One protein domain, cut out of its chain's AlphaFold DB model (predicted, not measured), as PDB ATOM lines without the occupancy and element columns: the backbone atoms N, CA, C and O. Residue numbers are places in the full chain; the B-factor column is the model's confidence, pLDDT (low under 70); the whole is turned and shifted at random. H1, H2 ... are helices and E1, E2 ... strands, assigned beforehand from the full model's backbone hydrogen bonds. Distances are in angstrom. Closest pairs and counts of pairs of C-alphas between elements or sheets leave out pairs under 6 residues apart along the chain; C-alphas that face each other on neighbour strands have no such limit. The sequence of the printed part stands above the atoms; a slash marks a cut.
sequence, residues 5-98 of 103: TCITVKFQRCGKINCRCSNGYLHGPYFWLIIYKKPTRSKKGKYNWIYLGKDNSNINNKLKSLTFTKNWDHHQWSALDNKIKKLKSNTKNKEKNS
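AT A GLANCE: This is residues 5 to 98 of the 103 residues of an uncharacterized protein of Candidatus Heimdallarchaeota archaeon LC_3 (UniProt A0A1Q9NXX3). A strongly twisted wall of three antiparallel strands has two helices over one face, the long H2 slantwise over E2 and the short H1 over E3, in two layers. The links E1 to E2 and E2 to E3 reach toward opposite ends of the longest axis. The printed part has 94 residues, with three named strands and two named helices in the order E1, E2, E3, H1, H2; the class is mixed. The sheet, ordered E1, E2, E3, is a meander, each strand the antiparallel neighbour of the one before. The whole is loose, with a radius of gyration of the C-alphas of 15.7 A and spans of 43 by 35 by 24 A.

HOW THE PARTS SIT: The inner strand E2, residues 26 to 36, bends by 66 degrees at residue 29. It forms hairpins with the edge strands E1, residues 5 to 13, and E3, residues 47 to 53. N 8 and O 32 are 2.9 A apart, and N 50 and O 33 2.8 A, within hydrogen-bond range. H2, residues 74 to 97, is on the sheet at a height of 8.2 A; its closest C-alphas to E1 are those of Leu 87 and Val 9, 7.0 A. H1, residues 56 to 64, is on the sheet at a height of 8.0 A; its closest C-alphas to E3 are those of Ile 59 and Leu 52, 4.8 A. H1 and H2 are near each other, with 9 pairs of C-alphas within 10 A. In H1 and H2 every O i to N i+4 pair is within hydrogen-bond range.

IN THESE COORDINATES: E2 measures 26.4 A, E1 25.0 A, E3 18.6 A, H1 12.3 A and H2 34.8 A from first to last C-alpha. E1 begins at C-alpha 5 (196.782, 295.516, 203.394), and H2 ends at C-alpha 97 (200.922, 290.007, 232.082).

THE WHOLE: The C-alphas of Arg 20 and Arg 41, the two farthest apart, are 47.0 A apart. The printed part has no cut; the link E1 to E2 is long. Mean pLDDT of the printed part is 72.6, with residues 13 to 26, 38 to 45 and 92 to 98 among those under 70.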
ATOM      1  N   THR A   5     195.867 294.934 202.414       72.00
ATOM      2  CA  THR A   5     196.782 295.516 203.394       72.00
ATOM      3  C   THR A   5     196.394 295.083 204.804       72.00
ATOM      4  O   THR A   5     195.219 295.022 205.165       72.00
ATOM      5  N   CYS A   6     197.386 294.737 205.621       79.81
ATOM      6  CA  CYS A   6     197.179 294.370 207.019       79.81
ATOM      7  C   CYS A   6     198.215 295.063 207.899       79.81
ATOM      8  O   CYS A   6     199.401 295.020 207.595       79.81
ATOM      9  N   ILE A   7     197.783 295.674 209.003       82.50
ATOM     10  CA  ILE A   7     198.693 296.174 210.039       82.50
ATOM     11  C   ILE A   7     198.866 295.107 211.115       82.50
ATOM     12  O   ILE A   7     197.882 294.528 211.584       82.50
ATOM     13  N   THR A   8     200.113 294.894 211.522       83.25
ATOM     14  CA  THR A   8     200.484 294.039 212.649       83.25
ATOM     15  C   THR A   8     201.491 294.736 213.560       83.25
ATOM     16  O   THR A   8     202.119 295.729 213.181       83.25
ATOM     17  N   VAL A   9     201.654 294.193 214.763       83.88
ATOM     18  CA  VAL A   9     202.668 294.617 215.725       83.88
ATOM     19  C   VAL A   9     203.709 293.521 215.873       83.88
ATOM     20  O   VAL A   9     203.375 292.342 215.982       83.88
ATOM     21  N   LYS A  10     204.977 293.922 215.909       80.19
ATOM     22  CA  LYS A  10     206.093 293.045 216.246       80.19
ATOM     23  C   LYS A  10     206.895 293.637 217.392       80.19
ATOM     24  O   LYS A  10     207.147 294.840 217.433       80.19
ATOM     25  N   PHE A  11     207.325 292.759 218.285       76.25
ATOM     26  CA  PHE A  11     208.404 293.031 219.214       76.25
ATOM     27  C   PHE A  11     209.664 292.383 218.643       76.25
ATOM     28  O   PHE A  11     209.612 291.249 218.169       76.25
ATOM     29  N   GLN A  12     210.770 293.113 218.617       73.62
ATOM     30  CA  GLN A  12     212.030 292.636 218.049       73.62
ATOM     31  C   GLN A  12     213.187 292.985 218.978       73.62
ATOM     32  O   GLN A  12     213.131 293.966 219.722       73.62
ATOM     33  N   ARG A  13     214.244 292.172 218.936       68.12
ATOM     34  CA  ARG A  13     215.472 292.441 219.689       68.12
ATOM     35  C   ARG A  13     216.125 293.724 219.173       68.12
ATOM     36  O   ARG A  13     216.028 294.048 217.988       68.12
ATOM     37  N   CYS A  14     216.772 294.466 220.065       68.00
ATOM     38  CA  CYS A  14     217.521 295.653 219.671       68.00
ATOM     39  C   CYS A  14     218.698 295.246 218.773       68.00
ATOM     40  O   CYS A  14     219.527 294.450 219.192       68.00
ATOM     41  N   GLY A  15     218.784 295.799 217.559       59.78
ATOM     42  CA  GLY A  15     219.883 295.529 216.619       59.78
ATOM     43  C   GLY A  15     221.100 296.450 216.773       59.78
ATOM     44  O   GLY A  15     221.979 296.437 215.919       59.78
ATOM     45  N   LYS A  16     221.147 297.305 217.808       63.94
ATOM     46  CA  LYS A  16     222.296 298.190 218.048       63.94
ATOM     47  C   LYS A  16     223.421 297.399 218.718       63.94
ATOM     48  O   LYS A  16     223.181 296.756 219.734       63.94
ATOM     49  N   ILE A  17     224.637 297.545 218.195       57.19
ATOM     50  CA  ILE A  17     225.854 296.849 218.653       57.19
ATOM     51  C   ILE A  17     226.120 297.024 220.166       57.19
ATOM     52  O   ILE A  17     226.619 296.101 220.791       57.19
ATOM     53  N   ASN A  18     225.667 298.126 220.786       56.31
ATOM     54  CA  ASN A  18     225.840 298.409 222.225       56.31
ATOM     55  C   ASN A  18     224.524 298.458 223.020       56.31
ATOM     56  O   ASN A  18     224.419 299.115 224.058       56.31
ATOM     57  N   CYS A  19     223.472 297.814 222.524       58.84
ATOM     58  CA  CYS A  19     222.215 297.749 223.252       58.84
ATOM     59  C   CYS A  19     222.322 296.687 224.357       58.84
ATOM     60  O   CYS A  19     222.344 295.501 224.047       58.84
ATOM     61  N   ARG A  20     222.296 297.087 225.639       55.97
ATOM     62  CA  ARG A  20     222.215 296.167 226.810       55.97
ATOM     63  C   ARG A  20     221.010 295.211 226.774       55.97
ATOM     64  O   ARG A  20     220.891 294.275 227.553       55.97
ATOM     65  N   CYS A  21     220.109 295.462 225.842       59.28
ATOM     66  CA  CYS A  21     218.908 294.713 225.548       59.28
ATOM     67  C   CYS A  21     219.187 293.384 224.826       59.28
ATOM     68  O   CYS A  21     218.262 292.608 224.599       59.28
ATOM     69  N   SER A  22     220.449 293.103 224.480       52.62
ATOM     70  CA  SER A  22     220.929 291.776 224.077       52.62
ATOM     71  C   SER A  22     220.633 290.688 225.125       52.62
ATOM     72  O   SER A  22     220.472 289.531 224.742       52.62
ATOM     73  N   ASN A  23     220.428 291.051 226.400       55.62
ATOM     74  CA  ASN A  23     219.980 290.161 227.485       55.62
ATOM     75  C   ASN A  23     218.476 289.805 227.422       55.62
ATOM     76  O   ASN A  23     217.762 289.882 228.415       55.62
ATOM     77  N   GLY A  24     217.957 289.448 226.245       57.97
ATOM     78  CA  GLY A  24     216.600 288.899 226.095       57.97
ATOM     79  C   GLY A  24     215.444 289.909 226.094       57.97
ATOM     80  O   GLY A  24     214.315 289.523 225.791       57.97
ATOM     81  N   TYR A  25     215.701 291.198 226.334       63.94
ATOM     82  CA  TYR A  25     214.659 292.227 226.313       63.94
ATOM     83  C   TYR A  25     214.205 292.536 224.880       63.94
ATOM     84  O   TYR A  25     214.956 293.037 224.037       63.94
ATOM     85  N   LEU A  26     212.936 292.249 224.598       67.75
ATOM     86  CA  LEU A  26     212.305 292.613 223.338       67.75
ATOM     87  C   LEU A  26     211.891 294.089 223.353       67.75
ATOM     88  O   LEU A  26     211.227 294.548 224.278       67.75
ATOM     89  N   HIS A  27     212.222 294.825 222.291       72.19
ATOM     90  CA  HIS A  27     211.726 296.182 222.089       72.19
ATOM     91  C   HIS A  27     210.478 296.191 221.225       72.19
ATOM     92  O   HIS A  27     210.337 295.423 220.271       72.19
ATOM     93  N   GLY A  28     209.590 297.125 221.530       72.19
ATOM     94  CA  GLY A  28     208.357 297.350 220.801       72.19
ATOM     95  C   GLY A  28     207.406 298.216 221.625       72.19
ATOM     96  O   GLY A  28     207.866 298.892 222.551       72.19
ATOM     97  N   PRO A  29     206.114 298.233 221.271       81.00
ATOM     98  CA  PRO A  29     205.542 297.643 220.057       81.00
ATOM     99  C   PRO A  29     205.974 298.394 218.784       81.00
ATOM    100  O   PRO A  29     205.873 299.616 218.716       81.00
ATOM    101  N   TYR A  30     206.431 297.672 217.755       84.00
ATOM    102  CA  TYR A  30     206.692 298.244 216.429       84.00
ATOM    103  C   TYR A  30     205.563 297.910 215.467       84.00
ATOM    104  O   TYR A  30     205.195 296.742 215.315       84.00
ATOM    105  N   PHE A  31     205.050 298.923 214.780       85.19
ATOM    106  CA  PHE A  31     203.953 298.773 213.837       85.19
ATOM    107  C   PHE A  31     204.487 298.533 212.431       85.19
ATOM    108  O   PHE A  31     205.378 299.234 211.943       85.19
ATOM    109  N   TRP A  32     203.906 297.535 211.776       85.88
ATOM    110  CA  TRP A  32     204.267 297.125 210.431       85.88
ATOM    111  C   TRP A  32     203.026 297.026 209.564       85.88
ATOM    112  O   TRP A  32     202.021 296.442 209.973       85.88
ATOM    113  N   LEU A  33     203.124 297.546 208.347       85.88
ATOM    114  CA  LEU A  33     202.154 297.293 207.297       85.88
ATOM    115  C   LEU A  33     202.645 296.145 206.422       85.88
ATOM    116  O   LEU A  33     203.738 296.202 205.860       85.88
ATOM    117  N   ILE A  34     201.812 295.128 206.277       84.50
ATOM    118  CA  ILE A  34     201.994 294.032 205.339       84.50
ATOM    119  C   ILE A  34     201.115 294.319 204.131       84.50
ATOM    120  O   ILE A  34     199.893 294.436 204.242       84.50
ATOM    121  N   ILE A  35     201.748 294.429 202.972       82.25
ATOM    122  CA  ILE A  35     201.080 294.605 201.692       82.25
ATOM    123  C   ILE A  35     201.127 293.271 200.962       82.25
ATOM    124  O   ILE A  35     202.191 292.862 200.493       82.25
ATOM    125  N   TYR A  36     199.981 292.609 200.849       77.38
ATOM    126  CA  TYR A  36     199.841 291.388 200.072       77.38
ATOM    127  C   TYR A  36     199.601 291.744 198.609       77.38
ATOM    128  O   TYR A  36     198.601 292.375 198.249       77.38
ATOM    129  N   LYS A  37     200.520 291.316 197.744       72.50
ATOM    130  CA  LYS A  37     200.281 291.315 196.302       72.50
ATOM    131  C   LYS A  37     199.459 290.074 195.975       72.50
ATOM    132  O   LYS A  37     199.787 288.985 196.452       72.50
ATOM    133  N   LYS A  38     198.400 290.236 195.171       63.28
ATOM    134  CA  LYS A  38     197.619 289.094 194.676       63.28
ATOM    135  C   LYS A  38     198.591 288.060 194.089       63.28
ATOM    136  O   LYS A  38     199.491 288.462 193.344       63.28
ATOM    137  N   PRO A  39     198.447 286.765 194.419       61.84
ATOM    138  CA  PRO A  39     199.218 285.738 193.744       61.84
ATOM    139  C   PRO A  39     198.905 285.839 192.249       61.84
ATOM    140  O   PRO A  39     197.745 285.788 191.842       61.84
ATOM    141  N   THR A  40     199.926 286.065 191.428       57.94
ATOM    142  CA  THR A  40     199.792 285.841 189.989       57.94
ATOM    143  C   THR A  40     199.878 284.338 189.741       57.94
ATOM    144  O   THR A  40     200.495 283.623 190.531       57.94
ATOM    145  N   ARG A  41     199.268 283.857 188.648       55.97
ATOM    146  CA  ARG A  41     199.129 282.430 188.269       55.97
ATOM    147  C   ARG A  41     200.419 281.591 188.388       55.97
ATOM    148  O   ARG A  41     200.345 280.376 188.454       55.97
ATOM    149  N   SER A  42     201.580 282.240 188.430       56.59
ATOM    150  CA  SER A  42     202.919 281.649 188.416       56.59
ATOM    151  C   SER A  42     203.817 282.032 189.607       56.59
ATOM    152  O   SER A  42     204.984 281.646 189.629       56.59
ATOM    153  N   LYS A  43     203.341 282.788 190.611       55.53
ATOM    154  CA  LYS A  43     204.165 283.178 191.777       55.53
ATOM    155  C   LYS A  43     203.388 283.037 193.088       55.53
ATOM    156  O   LYS A  43     202.321 283.629 193.242       55.53
ATOM    157  N   LYS A  44     203.971 282.315 194.063       56.72
ATOM    158  CA  LYS A  44     203.530 282.339 195.473       56.72
ATOM    159  C   LYS A  44     203.360 283.803 195.900       56.72
ATOM    160  O   LYS A  44     204.203 284.638 195.559       56.72
ATOM    161  N   GLY A  45     202.256 284.115 196.583       61.19
ATOM    162  CA  GLY A  45     201.897 285.485 196.955       61.19
ATOM    163  C   GLY A  45     203.076 286.213 197.602       61.19
ATOM    164  O   GLY A  45     203.612 285.761 198.612       61.19
ATOM    165  N   LYS A  46     203.512 287.319 196.993       72.06
ATOM    166  CA  LYS A  46     204.590 288.148 197.537       72.06
ATOM    167  C   LYS A  46     203.992 289.158 198.504       72.06
ATOM    168  O   LYS A  46     203.016 289.832 198.169       72.06
ATOM    169  N   TYR A  47     204.595 289.288 199.674       79.44
ATOM    170  CA  TYR A  47     204.251 290.325 200.634       79.44
ATOM    171  C   TYR A  47     205.413 291.305 200.785       79.44
ATOM    172  O   TYR A  47     206.578 290.914 200.746       79.44
ATOM    173  N   ASN A  48     205.084 292.578 200.978       82.31
ATOM    174  CA  ASN A  48     206.051 293.613 201.328       82.31
ATOM    175  C   ASN A  48     205.765 294.105 202.746       82.31
ATOM    176  O   ASN A  48     204.611 294.371 203.084       82.31
ATOM    177  N   TRP A  49     206.814 294.243 203.551       84.69
ATOM    178  CA  TRP A  49     206.739 294.807 204.896       84.69
ATOM    179  C   TRP A  49     207.177 296.267 204.857       84.69
ATOM    180  O   TRP A  49     208.253 296.575 204.350       84.69
ATOM    181  N   ILE A  50     206.362 297.159 205.410       85.31
ATOM    182  CA  ILE A  50     206.697 298.572 205.581       85.31
ATOM    183  C   ILE A  50     206.687 298.887 207.070       85.31
ATOM    184  O   ILE A  50     205.679 298.693 207.750       85.31
ATOM    185  N   TYR A  51     207.815 299.381 207.574       86.75
ATOM    186  CA  TYR A  51     207.924 299.867 208.943       86.75
ATOM    187  C   TYR A  51     207.169 301.192 209.098       86.75
ATOM    188  O   TYR A  51     207.456 302.158 208.384       86.75
ATOM    189  N   LEU A  52     206.216 301.233 210.032       84.00
ATOM    190  CA  LEU A  52     205.389 302.414 210.290       84.00
ATOM    191  C   LEU A  52     205.889 303.254 211.470       84.00
ATOM    192  O   LEU A  52     205.585 304.439 211.534       84.00
ATOM    193  N   GLY A  53     206.661 302.669 212.389       83.19
ATOM    194  CA  GLY A  53     207.145 303.364 213.582       83.19
ATOM    195  C   GLY A  53     206.769 302.675 214.891       83.19
ATOM    196  O   GLY A  53     206.208 301.577 214.906       83.19
ATOM    197  N   LYS A  54     207.097 303.342 216.000       77.38
ATOM    198  CA  LYS A  54     206.699 302.965 217.368       77.38
ATOM    199  C   LYS A  54     205.497 303.788 217.872       77.38
ATOM    200  O   LYS A  54     204.688 303.288 218.647       77.38
ATOM    201  N   ASP A  55     205.342 305.017 217.372       73.25
ATOM    202  CA  ASP A  55     204.398 306.019 217.888       73.25
ATOM    203  C   ASP A  55     203.297 306.381 216.878       73.25
ATOM    204  O   ASP A  55     203.519 306.363 215.667       73.25
ATOM    205  N   ASN A  56     202.110 306.770 217.369       67.75
ATOM    206  CA  ASN A  56     200.934 307.038 216.518       67.75
ATOM    207  C   ASN A  56     201.160 308.159 215.505       67.75
ATOM    208  O   ASN A  56     200.778 308.023 214.344       67.75
ATOM    209  N   SER A  57     201.787 309.249 215.939       71.50
ATOM    210  CA  SER A  57     202.063 310.401 215.082       71.50
ATOM    211  C   SER A  57     202.934 309.993 213.892       71.50
ATOM    212  O   SER A  57     202.666 310.373 212.754       71.50
ATOM    213  N   ASN A  58     203.922 309.129 214.144       78.88
ATOM    214  CA  ASN A  58     204.832 308.637 213.119       78.88
ATOM    215  C   ASN A  58     204.130 307.670 212.153       78.88
ATOM    216  O   ASN A  58     204.306 307.775 210.941       78.88
ATOM    217  N   ILE A  59     203.264 306.795 212.677       81.75
ATOM    218  CA  ILE A  59     202.480 305.839 211.882       81.75
ATOM    219  C   ILE A  59     201.565 306.562 210.894       81.75
ATOM    220  O   ILE A  59     201.581 306.245 209.705       81.75
ATOM    221  N   ASN A  60     200.807 307.559 211.358       78.50
ATOM    222  CA  ASN A  60     199.874 308.296 210.506       78.50
ATOM    223  C   ASN A  60     200.603 309.086 209.413       78.50
ATOM    224  O   ASN A  60     200.183 309.053 208.257       78.50
ATOM    225  N   ASN A  61     201.722 309.734 209.748       81.12
ATOM    226  CA  ASN A  61     202.544 310.444 208.766       81.12
ATOM    227  C   ASN A  61     203.122 309.484 207.719       81.12
ATOM    228  O   ASN A  61     203.047 309.751 206.518       81.12
ATOM    229  N   LYS A  62     203.633 308.325 208.159       83.31
ATOM    230  CA  LYS A  62     204.159 307.292 207.260       83.31
ATOM    231  C   LYS A  62     203.073 306.770 206.328       83.31
ATOM    232  O   LYS A  62     203.306 306.686 205.129       83.31
ATOM    233  N   LEU A  63     201.890 306.462 206.853       81.31
ATOM    234  CA  LEU A  63     200.769 305.982 206.051       81.31
ATOM    235  C   LEU A  63     200.337 307.022 205.025       81.31
ATOM    236  O   LEU A  63     200.286 306.682 203.857       81.31
ATOM    237  N   LYS A  64     200.135 308.287 205.417       80.38
ATOM    238  CA  LYS A  64     199.765 309.371 204.487       80.38
ATOM    239  C   LYS A  64     200.773 309.564 203.348       80.38
ATOM    240  O   LYS A  64     200.382 309.973 202.260       80.38
ATOM    241  N   SER A  65     202.051 309.248 203.577       81.62
ATOM    242  CA  SER A  65     203.090 309.310 202.540       81.62
ATOM    243  C   SER A  65     203.013 308.180 201.499       81.62
ATOM    244  O   SER A  65     203.655 308.265 200.452       81.62
ATOM    245  N   LEU A  66     202.235 307.119 201.745       80.62
ATOM    246  CA  LEU A  66     202.126 305.982 200.834       80.62
ATOM    247  C   LEU A  66     201.161 306.292 199.683       80.62
ATOM    248  O   LEU A  66     200.042 306.759 199.860       80.62
ATOM    249  N   THR A  67     201.574 305.980 198.458       71.44
ATOM    250  CA  THR A  67     200.796 306.306 197.253       71.44
ATOM    251  C   THR A  67     199.433 305.616 197.197       71.44
ATOM    252  O   THR A  67     198.478 306.207 196.707       71.44
ATOM    253  N   PHE A  68     199.305 304.400 197.731       72.69
ATOM    254  CA  PHE A  68     198.048 303.641 197.699       72.69
ATOM    255  C   PHE A  68     197.038 304.058 198.782       72.69
ATOM    256  O   PHE A  68     195.886 303.638 198.711       72.69
ATOM    257  N   THR A  69     197.438 304.862 199.774       69.38
ATOM    258  CA  THR A  69     196.518 305.426 200.780       69.38
ATOM    259  C   THR A  69     195.981 306.796 200.369       69.38
ATOM    260  O   THR A  69     195.149 307.354 201.076       69.38
ATOM    261  N   LYS A  70     196.446 307.363 199.244       70.56
ATOM    262  CA  LYS A  70     196.008 308.685 198.762       70.56
ATOM    263  C   LYS A  70     194.504 308.756 198.493       70.56
ATOM    264  O   LYS A  70     193.913 309.807 198.692       70.56
ATOM    265  N   ASN A  71     193.904 307.634 198.100       74.56
ATOM    266  CA  ASN A  71     192.477 307.535 197.786       74.56
ATOM    267  C   ASN A  71     191.673 306.894 198.923       74.56
ATOM    268  O   ASN A  71     190.573 306.405 198.681       74.56
ATOM    269  N   TRP A  72     192.241 306.802 200.130       78.00
ATOM    270  CA  TRP A  72     191.514 306.212 201.244       78.00
ATOM    271  C   TRP A  72     190.434 307.150 201.749       78.00
ATOM    272  O   TRP A  72     190.710 308.306 202.073       78.00
ATOM    273  N   ASP A  73     189.219 306.623 201.844       81.44
ATOM    274  CA  ASP A  73     188.088 307.348 202.401       81.44
ATOM    275  C   ASP A  73     188.143 307.404 203.940       81.44
ATOM    276  O   ASP A  73     188.966 306.763 204.607       81.44
ATOM    277  N   HIS A  74     187.246 308.202 204.523       79.44
ATOM    278  CA  HIS A  74     187.152 308.367 205.971       79.44
ATOM    279  C   HIS A  74     186.898 307.040 206.710       79.44
ATOM    280  O   HIS A  74     187.454 306.826 207.791       79.44
ATOM    281  N   HIS A  75     186.116 306.121 206.133       78.88
ATOM    282  CA  HIS A  75     185.824 304.825 206.747       78.88
ATOM    283  C   HIS A  75     187.067 303.934 206.799       78.88
ATOM    284  O   HIS A  75     187.326 303.305 207.827       78.88
ATOM    285  N   GLN A  76     187.870 303.914 205.736       78.88
ATOM    286  CA  GLN A  76     189.129 303.172 205.676       78.88
ATOM    287  C   GLN A  76     190.137 303.700 206.700       78.88
ATOM    288  O   GLN A  76     190.754 302.909 207.420       78.88
ATOM    289  N   TRP A  77     190.255 305.025 206.830       78.62
ATOM    290  CA  TRP A  77     191.094 305.642 207.861       78.62
ATOM    291  C   TRP A  77     190.596 305.348 209.281       78.62
ATOM    292  O   TRP A  77     191.399 304.995 210.146       78.62
ATOM    293  N   SER A  78     189.285 305.424 209.518       80.31
ATOM    294  CA  SER A  78     188.677 305.131 210.822       80.31
ATOM    295  C   SER A  78     188.846 303.659 211.224       80.31
ATOM    296  O   SER A  78     189.264 303.346 212.343       80.31
ATOM    297  N   ALA A  79     188.628 302.728 210.289       80.00
ATOM    298  CA  ALA A  79     188.851 301.301 210.509       80.00
ATOM    299  C   ALA A  79     190.317 300.997 210.859       80.00
ATOM    300  O   ALA A  79     190.598 300.170 211.734       80.00
ATOM    301  N   LEU A  80     191.254 301.687 210.206       78.25
ATOM    302  CA  LEU A  80     192.675 301.563 210.499       78.25
ATOM    303  C   LEU A  80     193.021 302.066 211.901       78.25
ATOM    304  O   LEU A  80     193.716 301.369 212.643       78.25
ATOM    305  N   ASP A  81     192.528 303.249 212.267       80.19
ATOM    306  CA  ASP A  81     192.784 303.853 213.573       80.19
ATOM    307  C   ASP A  81     192.239 302.968 214.703       80.19
ATOM    308  O   ASP A  81     192.948 302.662 215.664       80.19
ATOM    309  N   ASN A  82     191.032 302.422 214.530       82.25
ATOM    310  CA  ASN A  82     190.452 301.441 215.450       82.25
ATOM    311  C   ASN A  82     191.309 300.173 215.566       82.25
ATOM    312  O   ASN A  82     191.532 299.663 216.669       82.25
ATOM    313  N   LYS A  83     191.853 299.677 214.448       82.31
ATOM    314  CA  LYS A  83     192.754 298.517 214.453       82.31
ATOM    315  C   LYS A  83     194.066 298.819 215.182       82.31
ATOM    316  O   LYS A  83     194.518 297.986 215.967       82.31
ATOM    317  N   ILE A  84     194.648 300.003 214.988       79.31
ATOM    318  CA  ILE A  84     195.853 300.450 215.706       79.31
ATOM    319  C   ILE A  84     195.568 300.576 217.208       79.31
ATOM    320  O   ILE A  84     196.344 300.061 218.018       79.31
ATOM    321  N   LYS A  85     194.442 301.186 217.598       82.94
ATOM    322  CA  LYS A  85     194.004 301.290 219.001       82.94
ATOM    323  C   LYS A  85     193.848 299.914 219.653       82.94
ATOM    324  O   LYS A  85     194.389 299.698 220.737       82.94
ATOM    325  N   LYS A  86     193.205 298.960 218.969       84.69
ATOM    326  CA  LYS A  86     193.049 297.576 219.451       84.69
ATOM    327  C   LYS A  86     194.388 296.847 219.595       84.69
ATOM    328  O   LYS A  86     194.613 296.122 220.561       84.69
ATOM    329  N   LEU A  87     195.306 297.042 218.648       80.50
ATOM    330  CA  LEU A  87     196.652 296.474 218.745       80.50
ATOM    331  C   LEU A  87     197.411 297.038 219.954       80.50
ATOM    332  O   LEU A  87     198.064 296.274 220.662       80.50
ATOM    333  N   LYS A  88     197.258 298.336 220.244       75.81
ATOM    334  CA  LYS A  88     197.853 298.985 221.422       75.81
ATOM    335  C   LYS A  88     197.290 298.488 222.750       75.81
ATOM    336  O   LYS A  88     198.056 298.284 223.692       75.81
ATOM    337  N   SER A  89     195.973 298.323 222.858       78.56
ATOM    338  CA  SER A  89     195.364 297.798 224.087       78.56
ATOM    339  C   SER A  89     195.846 296.373 224.360       78.56
ATOM    340  O   SER A  89     196.234 296.053 225.481       78.56
ATOM    341  N   ASN A  90     195.937 295.550 223.313       75.44
ATOM    342  CA  ASN A  90     196.436 294.183 223.424       75.44
ATOM    343  C   ASN A  90     197.919 294.126 223.811       75.44
ATOM    344  O   ASN A  90     198.305 293.263 224.597       75.44
ATOM    345  N   THR A  91     198.755 295.037 223.298       70.19
ATOM    346  CA  THR A  91     200.170 295.096 223.695       70.19
ATOM    347  C   THR A  91     200.349 295.547 225.138       70.19
ATOM    348  O   THR A  91     201.133 294.926 225.844       70.19
ATOM    349  N   LYS A  92     199.574 296.535 225.614       65.44
ATOM    350  CA  LYS A  92     199.607 296.955 227.027       65.44
ATOM    351  C   LYS A  92     199.186 295.830 227.978       65.44
ATOM    352  O   LYS A  92     199.799 295.657 229.025       65.44
ATOM    353  N   ASN A  93     198.167 295.052 227.609       60.31
ATOM    354  CA  ASN A  93     197.724 293.907 228.411       60.31
ATOM    355  C   ASN A  93     198.771 292.785 228.430       60.31
ATOM    356  O   ASN A  93     199.008 292.192 229.478       60.31
ATOM    357  N   LYS A  94     199.447 292.524 227.300       57.44
ATOM    358  CA  LYS A  94     200.574 291.579 227.265       57.44
ATOM    359  C   LYS A  94     201.756 292.054 228.101       57.44
ATOM    360  O   LYS A  94     202.309 291.242 228.824       57.44
ATOM    361  N   GLU A  95     202.123 293.332 228.035       54.44
ATOM    362  CA  GLU A  95     203.188 293.894 228.877       54.44
ATOM    363  C   GLU A  95     202.852 293.755 230.365       54.44
ATOM    364  O   GLU A  95     203.692 293.277 231.115       54.44
ATOM    365  N   LYS A  96     201.612 294.052 230.783       52.84
ATOM    366  CA  LYS A  96     201.169 293.846 232.175       52.84
ATOM    367  C   LYS A  96     201.241 292.384 232.627       52.84
ATOM    368  O   LYS A  96     201.701 292.129 233.729       52.84
ATOM    369  N   ASN A  97     200.862 291.439 231.766       43.97
ATOM    370  CA  ASN A  97     200.922 290.007 232.082       43.97
ATOM    371  C   ASN A  97     202.331 289.398 231.941       43.97
ATOM    372  O   ASN A  97     202.524 288.245 232.305       43.97
ATOM    373  N   SER A  98     203.310 290.133 231.400       44.28
ATOM    374  CA  SER A  98     204.704 289.667 231.255       44.28
ATOM    375  C   SER A  98     205.609 290.121 232.409       44.28
ATOM    376  O   SER A  98     206.808 289.863 232.369       44.28
TER     377      SER A  98